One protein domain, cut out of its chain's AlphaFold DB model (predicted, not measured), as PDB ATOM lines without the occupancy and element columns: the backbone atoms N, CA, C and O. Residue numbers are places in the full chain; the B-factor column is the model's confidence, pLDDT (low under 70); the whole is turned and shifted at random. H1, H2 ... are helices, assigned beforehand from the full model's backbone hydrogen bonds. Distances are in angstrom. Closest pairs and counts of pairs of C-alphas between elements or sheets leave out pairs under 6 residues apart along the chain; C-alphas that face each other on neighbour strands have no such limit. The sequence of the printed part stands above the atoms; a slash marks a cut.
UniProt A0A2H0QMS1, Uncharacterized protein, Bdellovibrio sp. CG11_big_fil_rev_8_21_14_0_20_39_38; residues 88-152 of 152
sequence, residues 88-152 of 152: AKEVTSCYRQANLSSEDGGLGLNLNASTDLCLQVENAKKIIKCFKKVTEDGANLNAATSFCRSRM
ATOM      1  N   ALA A  88     243.998 231.289 209.513       95.62
ATOM      2  CA  ALA A  88     244.919 231.090 210.638       95.62
ATOM      3  C   ALA A  88     244.339 231.550 211.984       95.62
ATOM      4  O   ALA A  88     244.285 230.780 212.937       95.62
ATOM      5  N   LYS A  89     243.824 232.784 212.028       96.00
ATOM      6  CA  LYS A  89     243.260 233.383 213.243       96.00
ATOM      7  C   LYS A  89     242.064 232.616 213.808       96.00
ATOM      8  O   LYS A  89     241.905 232.546 215.021       96.00
ATOM      9  N   GLU A  90     241.205 232.067 212.952       96.94
ATOM     10  CA  GLU A  90     240.020 231.331 213.404       96.94
ATOM     11  C   GLU A  90     240.409 229.954 213.941       96.94
ATOM     12  O   GLU A  90     239.926 229.556 214.998       96.94
ATOM     13  N   VAL A  91     241.342 229.270 213.275       96.88
ATOM     14  CA  VAL A  91     241.883 227.984 213.736       96.88
ATOM     15  C   VAL A  91     242.570 228.143 215.095       96.88
ATOM     16  O   VAL A  91     242.214 227.449 216.048       96.88
ATOM     17  N   THR A  92     243.486 229.105 215.233       96.88
ATOM     18  CA  THR A  92     244.230 229.308 216.487       96.88
ATOM     19  C   THR A  92     243.344 229.849 217.609       96.88
ATOM     20  O   THR A  92     243.465 229.409 218.753       96.88
ATOM     21  N   SER A  93     242.392 230.742 217.308       96.56
ATOM     22  CA  SER A  93     241.415 231.216 218.297       96.56
ATOM     23  C   SER A  93     240.471 230.108 218.756       96.56
ATOM     24  O   SER A  93     240.112 230.082 219.935       96.56
ATOM     25  N   CYS A  94     240.045 229.226 217.848       97.56
ATOM     26  CA  CYS A  94     239.254 228.054 218.199       97.56
ATOM     27  C   CYS A  94     240.058 227.156 219.134       97.56
ATOM     28  O   CYS A  94     239.576 226.850 220.222       97.56
ATOM     29  N   TYR A  95     241.292 226.802 218.753       97.56
ATOM     30  CA  TYR A  95     242.136 225.910 219.546       97.56
ATOM     31  C   TYR A  95     242.364 226.472 220.949       97.56
ATOM     32  O   TYR A  95     242.173 225.769 221.937       97.56
ATOM     33  N   ARG A  96     242.684 227.769 221.051       95.94
ATOM     34  CA  ARG A  96     242.866 228.447 222.337       95.94
ATOM     35  C   ARG A  96     241.623 228.326 223.218       95.94
ATOM     36  O   ARG A  96     241.754 227.951 224.372       95.94
ATOM     37  N   GLN A  97     240.424 228.596 222.696       96.69
ATOM     38  CA  GLN A  97     239.189 228.431 223.479       96.69
ATOM     39  C   GLN A  97     238.869 226.971 223.812       96.69
ATOM     40  O   GLN A  97     238.347 226.698 224.891       96.69
ATOM     41  N   ALA A  98     239.138 226.048 222.892       96.06
ATOM     42  CA  ALA A  98     238.883 224.631 223.091       96.06
ATOM     43  C   ALA A  98     239.775 224.046 224.195       96.06
ATOM     44  O   ALA A  98     239.291 223.311 225.053       96.06
ATOM     45  N   ASN A  99     241.053 224.423 224.204       95.75
ATOM     46  CA  ASN A  99     242.041 223.878 225.126       95.75
ATOM     47  C   ASN A  99     242.077 224.595 226.484       95.75
ATOM     48  O   ASN A  99     242.434 223.982 227.488       95.75
ATOM     49  N   LEU A 100     241.676 225.870 226.533       94.44
ATOM     50  CA  LEU A 100     241.564 226.629 227.776       94.44
ATOM     51  C   LEU A 100     240.634 225.915 228.769       94.44
ATOM     52  O   LEU A 100     239.618 225.339 228.371       94.44
ATOM     53  N   SER A 101     240.976 225.963 230.059       91.25
ATOM     54  CA  SER A 101     240.191 225.320 231.112       91.25
ATOM     55  C   SER A 101     238.755 225.860 231.153       91.25
ATOM     56  O   SER A 101     238.488 227.006 230.783       91.25
ATOM     57  N   SER A 102     237.812 225.044 231.624       87.44
ATOM     58  CA  SER A 102     236.423 225.484 231.804       87.44
ATOM     59  C   SER A 102     236.291 226.597 232.849       87.44
ATOM     60  O   SER A 102     235.401 227.437 232.726       87.44
ATOM     61  N   GLU A 103     237.178 226.629 233.849       90.31
ATOM     62  CA  GLU A 103     237.226 227.670 234.888       90.31
ATOM     63  C   GLU A 103     237.613 229.034 234.298       90.31
ATOM     64  O   GLU A 103     237.059 230.060 234.686       90.31
ATOM     65  N   ASP A 104     238.462 229.026 233.270       91.81
ATOM     66  CA  ASP A 104     238.862 230.210 232.508       91.81
ATOM     67  C   ASP A 104     237.904 230.515 231.332       91.81
ATOM     68  O   ASP A 104     238.169 231.371 230.486       91.81
ATOM     69  N   GLY A 105     236.767 229.813 231.250       85.94
ATOM     70  CA  GLY A 105     235.727 230.019 230.237       85.94
ATOM     71  C   GLY A 105     235.926 229.268 228.910       85.94
ATOM     72  O   GLY A 105     235.153 229.485 227.961       85.94
ATOM     73  N   GLY A 106     236.920 228.380 228.835       92.38
ATOM     74  CA  GLY A 106     237.175 227.488 227.703       92.38
ATOM     75  C   GLY A 106     236.305 226.226 227.688       92.38
ATOM     76  O   GLY A 106     235.230 226.188 228.294       92.38
ATOM     77  N   LEU A 107     236.730 225.209 226.931       93.88
ATOM     78  CA  LEU A 107     236.064 223.896 226.866       93.88
ATOM     79  C   LEU A 107     236.781 222.803 227.671       93.88
ATOM     80  O   LEU A 107     236.209 221.730 227.861       93.88
ATOM     81  N   GLY A 108     238.019 223.042 228.114       94.06
ATOM     82  CA  GLY A 108     238.832 222.069 228.847       94.06
ATOM     83  C   GLY A 108     239.176 220.813 228.042       94.06
ATOM     84  O   GLY A 108     239.401 219.752 228.625       94.06
ATOM     85  N   LEU A 109     239.177 220.894 226.709       94.75
ATOM     86  CA  LEU A 109     239.504 219.763 225.849       94.75
ATOM     87  C   LEU A 109     241.011 219.503 225.865       94.75
ATOM     88  O   LEU A 109     241.827 220.423 225.861       94.75
ATOM     89  N   ASN A 110     241.395 218.228 225.810       93.94
ATOM     90  CA  ASN A 110     242.796 217.867 225.609       93.94
ATOM     91  C   ASN A 110     243.289 218.293 224.210       93.94
ATOM     92  O   ASN A 110     242.513 218.770 223.375       93.94
ATOM     93  N   LEU A 111     244.589 218.116 223.960       92.31
ATOM     94  CA  LEU A 111     245.239 218.526 222.713       92.31
ATOM     95  C   LEU A 111     244.536 217.938 221.482       92.31
ATOM     96  O   LEU A 111     244.083 218.689 220.625       92.31
ATOM     97  N   ASN A 112     244.353 216.616 221.438       92.50
ATOM     98  CA  ASN A 112     243.771 215.938 220.276       92.50
ATOM     99  C   ASN A 112     242.330 216.387 220.009       92.50
ATOM    100  O   ASN A 112     241.990 216.712 218.879       92.50
ATOM    101  N   ALA A 113     241.494 216.469 221.046       93.56
ATOM    102  CA  ALA A 113     240.106 216.899 220.893       93.56
ATOM    103  C   ALA A 113     239.998 218.374 220.468       93.56
ATOM    104  O   ALA A 113     239.103 218.726 219.700       93.56
ATOM    105  N   SER A 114     240.918 219.229 220.931       95.56
ATOM    106  CA  SER A 114     240.992 220.634 220.515       95.56
ATOM    107  C   SER A 114     241.409 220.759 219.052       95.56
ATOM    108  O   SER A 114     240.766 221.484 218.294       95.56
ATOM    109  N   THR A 115     242.441 220.020 218.639       95.12
ATOM    110  CA  THR A 115     242.891 219.953 217.243       95.12
ATOM    111  C   THR A 115     241.777 219.445 216.339       95.12
ATOM    112  O   THR A 115     241.422 220.110 215.367       95.12
ATOM    113  N   ASP A 116     241.156 218.322 216.700       93.62
ATOM    114  CA  ASP A 116     240.096 217.708 215.910       93.62
ATOM    115  C   ASP A 116     238.899 218.629 215.740       93.62
ATOM    116  O   ASP A 116     238.356 218.691 214.639       93.62
ATOM    117  N   LEU A 117     238.488 219.338 216.798       95.31
ATOM    118  CA  LEU A 117     237.401 220.309 216.739       95.31
ATOM    119  C   LEU A 117     237.759 221.495 215.843       95.31
ATOM    120  O   LEU A 117     236.913 221.942 215.074       95.31
ATOM    121  N   CYS A 118     238.989 221.996 215.940       95.88
ATOM    122  CA  CYS A 118     239.388 223.266 215.345       95.88
ATOM    123  C   CYS A 118     240.024 223.163 213.953       95.88
ATOM    124  O   CYS A 118     240.275 224.190 213.312       95.88
ATOM    125  N   LEU A 119     240.221 221.944 213.451       90.69
ATOM    126  CA  LEU A 119     240.705 221.697 212.101       90.69
ATOM    127  C   LEU A 119     239.748 222.303 211.059       90.69
ATOM    128  O   LEU A 119     238.551 222.017 211.068       90.69
ATOM    129  N   GLN A 120     240.293 223.098 210.128       87.81
ATOM    130  CA  GLN A 120     239.548 223.763 209.037       87.81
ATOM    131  C   GLN A 120     238.465 224.761 209.485       87.81
ATOM    132  O   GLN A 120     237.550 225.077 208.725       87.81
ATOM    133  N   VAL A 121     238.539 225.294 210.705       92.25
ATOM    134  CA  VAL A 121     237.509 226.219 211.192       92.25
ATOM    135  C   VAL A 121     237.564 227.569 210.484       92.25
ATOM    136  O   VAL A 121     238.563 228.284 210.522       92.25
ATOM    137  N   GLU A 122     236.427 227.968 209.915       92.38
ATOM    138  CA  GLU A 122     236.249 229.296 209.322       92.38
ATOM    139  C   GLU A 122     235.650 230.340 210.271       92.38
ATOM    140  O   GLU A 122     235.637 231.533 209.941       92.38
ATOM    141  N   ASN A 123     235.084 229.887 211.394       93.31
ATOM    142  CA  ASN A 123     234.446 230.715 212.414       93.31
ATOM    143  C   ASN A 123     234.518 230.032 213.790       93.31
ATOM    144  O   ASN A 123     233.695 229.169 214.118       93.31
ATOM    145  N   ALA A 124     235.475 230.459 214.612       94.81
ATOM    146  CA  ALA A 124     235.736 229.911 215.939       94.81
ATOM    147  C   ALA A 124     234.516 230.023 216.860       94.81
ATOM    148  O   ALA A 124     234.112 229.065 217.514       94.81
ATOM    149  N   LYS A 125     233.856 231.185 216.877       94.81
ATOM    150  CA  LYS A 125     232.700 231.410 217.758       94.81
ATOM    151  C   LYS A 125     231.549 230.458 217.443       94.81
ATOM    152  O   LYS A 125     230.903 229.953 218.359       94.81
ATOM    153  N   LYS A 126     231.279 230.221 216.155       95.19
ATOM    154  CA  LYS A 126     230.187 229.350 215.706       95.19
ATOM    155  C   LYS A 126     230.449 227.897 216.100       95.19
ATOM    156  O   LYS A 126     229.540 227.264 216.638       95.19
ATOM    157  N   ILE A 127     231.666 227.391 215.889       95.44
ATOM    158  CA  ILE A 127     231.977 225.998 216.224       95.44
ATOM    159  C   ILE A 127     232.016 225.761 217.737       95.44
ATOM    160  O   ILE A 127     231.428 224.790 218.202       95.44
ATOM    161  N   ILE A 128     232.575 226.692 218.517       96.06
ATOM    162  CA  ILE A 128     232.595 226.597 219.984       96.06
ATOM    163  C   ILE A 128     231.171 226.642 220.545       96.06
ATOM    164  O   ILE A 128     230.811 225.829 221.393       96.06
ATOM    165  N   LYS A 129     230.322 227.549 220.038       95.12
ATOM    166  CA  LYS A 129     228.910 227.621 220.442       95.12
ATOM    167  C   LYS A 129     228.156 226.338 220.096       95.12
ATOM    168  O   LYS A 129     227.358 225.875 220.906       95.12
ATOM    169  N   CYS A 130     228.394 225.781 218.908       96.19
ATOM    170  CA  CYS A 130     227.812 224.503 218.516       96.19
ATOM    171  C   CYS A 130     228.235 223.396 219.482       96.19
ATOM    172  O   CYS A 130     227.374 222.703 220.013       96.19
ATOM    173  N   PHE A 131     229.538 223.275 219.746       96.25
ATOM    174  CA  PHE A 131     230.080 222.220 220.591       96.25
ATOM    175  C   PHE A 131     229.477 222.273 221.996       96.25
ATOM    176  O   PHE A 131     228.887 221.285 222.421       96.25
ATOM    177  N   LYS A 132     229.513 223.448 222.650       94.75
ATOM    178  CA  LYS A 132     228.899 223.663 223.976       94.75
ATOM    179  C   LYS A 132     227.444 223.206 223.995       94.75
ATOM    180  O   LYS A 132     227.071 222.386 224.828       94.75
ATOM    181  N   LYS A 133     226.648 223.666 223.025       95.00
ATOM    182  CA  LYS A 133     225.223 223.333 222.954       95.00
ATOM    183  C   LYS A 133     224.985 221.828 222.809       95.00
ATOM    184  O   LYS A 133     224.148 221.266 223.501       95.00
ATOM    185  N   VAL A 134     225.726 221.171 221.922       94.75
ATOM    186  CA  VAL A 134     225.549 219.739 221.646       94.75
ATOM    187  C   VAL A 134     225.999 218.883 222.835       94.75
ATOM    188  O   VAL A 134     225.355 217.880 223.139       94.75
ATOM    189  N   THR A 135     227.044 219.293 223.559       93.44
ATOM    190  CA  THR A 135     227.456 218.623 224.802       93.44
ATOM    191  C   THR A 135     226.490 218.866 225.963       93.44
ATOM    192  O   THR A 135     226.234 217.944 226.731       93.44
ATOM    193  N   GLU A 136     225.902 220.063 226.076       93.81
ATOM    194  CA  GLU A 136     224.838 220.363 227.052       93.81
ATOM    195  C   GLU A 136     223.591 219.501 226.809       93.81
ATOM    196  O   GLU A 136     222.939 219.072 227.757       93.81
ATOM    197  N   ASP A 137     223.302 219.191 225.543       95.19
ATOM    198  CA  ASP A 137     222.215 218.295 225.137       95.19
ATOM    199  C   ASP A 137     222.567 216.797 225.327       95.19
ATOM    200  O   ASP A 137     221.784 215.918 224.965       95.19
ATOM    201  N   GLY A 138     223.728 216.489 225.921       93.25
ATOM    202  CA  GLY A 138     224.125 215.143 226.348       93.25
ATOM    203  C   GLY A 138     224.961 214.349 225.342       93.25
ATOM    204  O   GLY A 138     225.230 213.167 225.572       93.25
ATOM    205  N   ALA A 139     225.393 214.952 224.231       94.25
ATOM    206  CA  ALA A 139     226.296 214.277 223.306       94.25
ATOM    207  C   ALA A 139     227.691 214.089 223.921       94.25
ATOM    208  O   ALA A 139     228.226 214.976 224.587       94.25
ATOM    209  N   ASN A 140     228.326 212.954 223.626       94.44
ATOM    210  CA  ASN A 140     229.746 212.780 223.928       94.44
ATOM    211  C   ASN A 140     230.627 213.639 222.997       94.44
ATOM    212  O   ASN A 140     230.183 214.089 221.938       94.44
ATOM    213  N   LEU A 141     231.894 213.824 223.381       91.06
ATOM    214  CA  LEU A 141     232.831 214.723 222.694       91.06
ATOM    215  C   LEU A 141     232.995 214.385 221.204       91.06
ATOM    216  O   LEU A 141     232.923 215.275 220.363       91.06
ATOM    217  N   ASN A 142     233.137 213.104 220.858       90.81
ATOM    218  CA  ASN A 142     233.347 212.677 219.472       90.81
ATOM    219  C   ASN A 142     232.119 212.963 218.594       90.81
ATOM    220  O   ASN A 142     232.252 213.424 217.454       90.81
ATOM    221  N   ALA A 143     230.920 212.716 219.130       92.94
ATOM    222  CA  ALA A 143     229.665 213.016 218.452       92.94
ATOM    223  C   ALA A 143     229.482 214.531 218.260       92.94
ATOM    224  O   ALA A 143     229.127 214.967 217.164       92.94
ATOM    225  N   ALA A 144     229.785 215.331 219.287       93.25
ATOM    226  CA  ALA A 144     229.710 216.788 219.225       93.25
ATOM    227  C   ALA A 144     230.687 217.372 218.192       93.25
ATOM    228  O   ALA A 144     230.276 218.162 217.341       93.25
ATOM    229  N   THR A 145     231.948 216.928 218.201       91.75
ATOM    230  CA  THR A 145     232.964 217.336 217.220       91.75
ATOM    231  C   THR A 145     232.511 217.029 215.797       91.75
ATOM    232  O   THR A 145     232.480 217.924 214.952       91.75
ATOM    233  N   SER A 146     232.099 215.785 215.539       91.12
ATOM    234  CA  SER A 146     231.680 215.347 214.203       91.12
ATOM    235  C   SER A 146     230.477 216.145 213.696       91.12
ATOM    236  O   SER A 146     230.485 216.639 212.569       91.12
ATOM    237  N   PHE A 147     229.463 216.329 214.549       93.75
ATOM    238  CA  PHE A 147     228.257 217.082 214.208       93.75
ATOM    239  C   PHE A 147     228.546 218.561 213.933       93.75
ATOM    240  O   PHE A 147     228.012 219.137 212.985       93.75
ATOM    241  N   CYS A 148     229.370 219.200 214.763       93.62
ATOM    242  CA  CYS A 148     229.629 220.627 214.626       93.62
ATOM    243  C   CYS A 148     230.505 220.941 213.420       93.62
ATOM    244  O   CYS A 148     230.221 221.907 212.711       93.62
ATOM    245  N   ARG A 149     231.503 220.100 213.129       89.31
ATOM    246  CA  ARG A 149     232.341 220.249 211.934       89.31
ATOM    247  C   ARG A 149     231.563 220.080 210.643       89.31
ATOM    248  O   ARG A 149     231.782 220.849 209.719       89.31
ATOM    249  N   SER A 150     230.602 219.158 210.587       87.81
ATOM    250  CA  SER A 150     229.779 218.963 209.384       87.81
ATOM    251  C   SER A 150     228.829 220.136 209.082       87.81
ATOM    252  O   SER A 150     228.059 220.064 208.127       87.81
ATOM    253  N   ARG A 151     228.797 221.175 209.930       83.00
ATOM    254  CA  ARG A 151     227.922 222.353 209.799       83.00
ATOM    255  C   ARG A 151     228.680 223.679 209.721       83.00
ATOM    256  O   ARG A 151     228.034 224.742 209.752       83.00
ATOM    257  N   MET A 152     230.009 223.636 209.712       77.44
ATOM    258  CA  MET A 152     230.847 224.810 209.474       77.44
ATOM    259  C   MET A 152     231.091 224.965 207.986       77.44
ATOM    260  O   MET A 152     230.921 226.126 207.559       77.44
TER     261      MET A 152
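AT A GLANCE: This is residues 88 to 152 of the 152 residues of an uncharacterized protein of Bdellovibrio sp. CG11_big_fil_rev_8_21_14_0_20_39_38 (UniProt A0A2H0QMS1). Four short helices form a compact cluster in which each packs on the next round a four-cornered ring, H1 to H2 to H4 to H3 and back to H1. H1 and H3 run the same way at a shallow tilt of 28 degrees, and H2 and H4 run the same way as each other at 27 degrees; H4 folds back on H3 as a helical hairpin, while H1 and H4 stay apart. The printed part has 65 residues with four named helices, H1 to H4 in chain order, and no named strand: all helix. It is compact, with a radius of gyration of the C-alphas of 10.3 A, and spans 30 by 27 by 19 A.

HOW THE PARTS SIT: Start with H1, residues 88 to 99, and go on to H2, residues 111 to 118: they touch, closest at the C-alphas of Ala 98 and Ser 114, 5.2 A, opposite ways at a steep tilt of 48 degrees. H3, residues 124 to 136, touches H1 with residues 124 to 128 alone, closest at the C-alphas of Cys 94 and Ala 124, 4.6 A, the same way at a shallow tilt of 28 degrees. With residues 124 to 127 alone, H3 only just touches H2, and only at the corner by their link, with 3 pairs of C-alphas within 8 A; the closest, Cys 118 and Ala 124, are 7.6 A apart. H4, residues 141 to 149, forms a helical hairpin with H3: their closest C-alphas, Phe 131 and Ala 144, are 5.6 A apart, and they run opposite ways at a steep tilt of 41 degrees. H4 touches H2, closest at the C-alphas of Leu 117 and Thr 145, 5.4 A, the same way at a shallow tilt of 27 degrees. H1 and H4 are apart. In H1, H2, H3 and H4 every O i to N i+4 pair is within hydrogen-bond range.

IN THESE COORDINATES: Find C-alpha 88 at (244.919, 231.090, 210.638); from there H1 runs 16.4 A to C-alpha 99. H3, the longest helix, runs 18.3 A from C-alpha 124 at (235.736, 229.911, 215.939). H2 measures 10.5 A, and H4 runs 12.1 A to C-alpha 149 at (232.341, 220.249, 211.934).

THE WHOLE: The C-alphas of Ala 88 and Gly 138 are the two farthest apart, 30.6 A. The H1 to H2 link is long; the other two are tight. The printed part has no cut and ends at the chain's last residue, Met 152; no printed residue is under 70 in pLDDT.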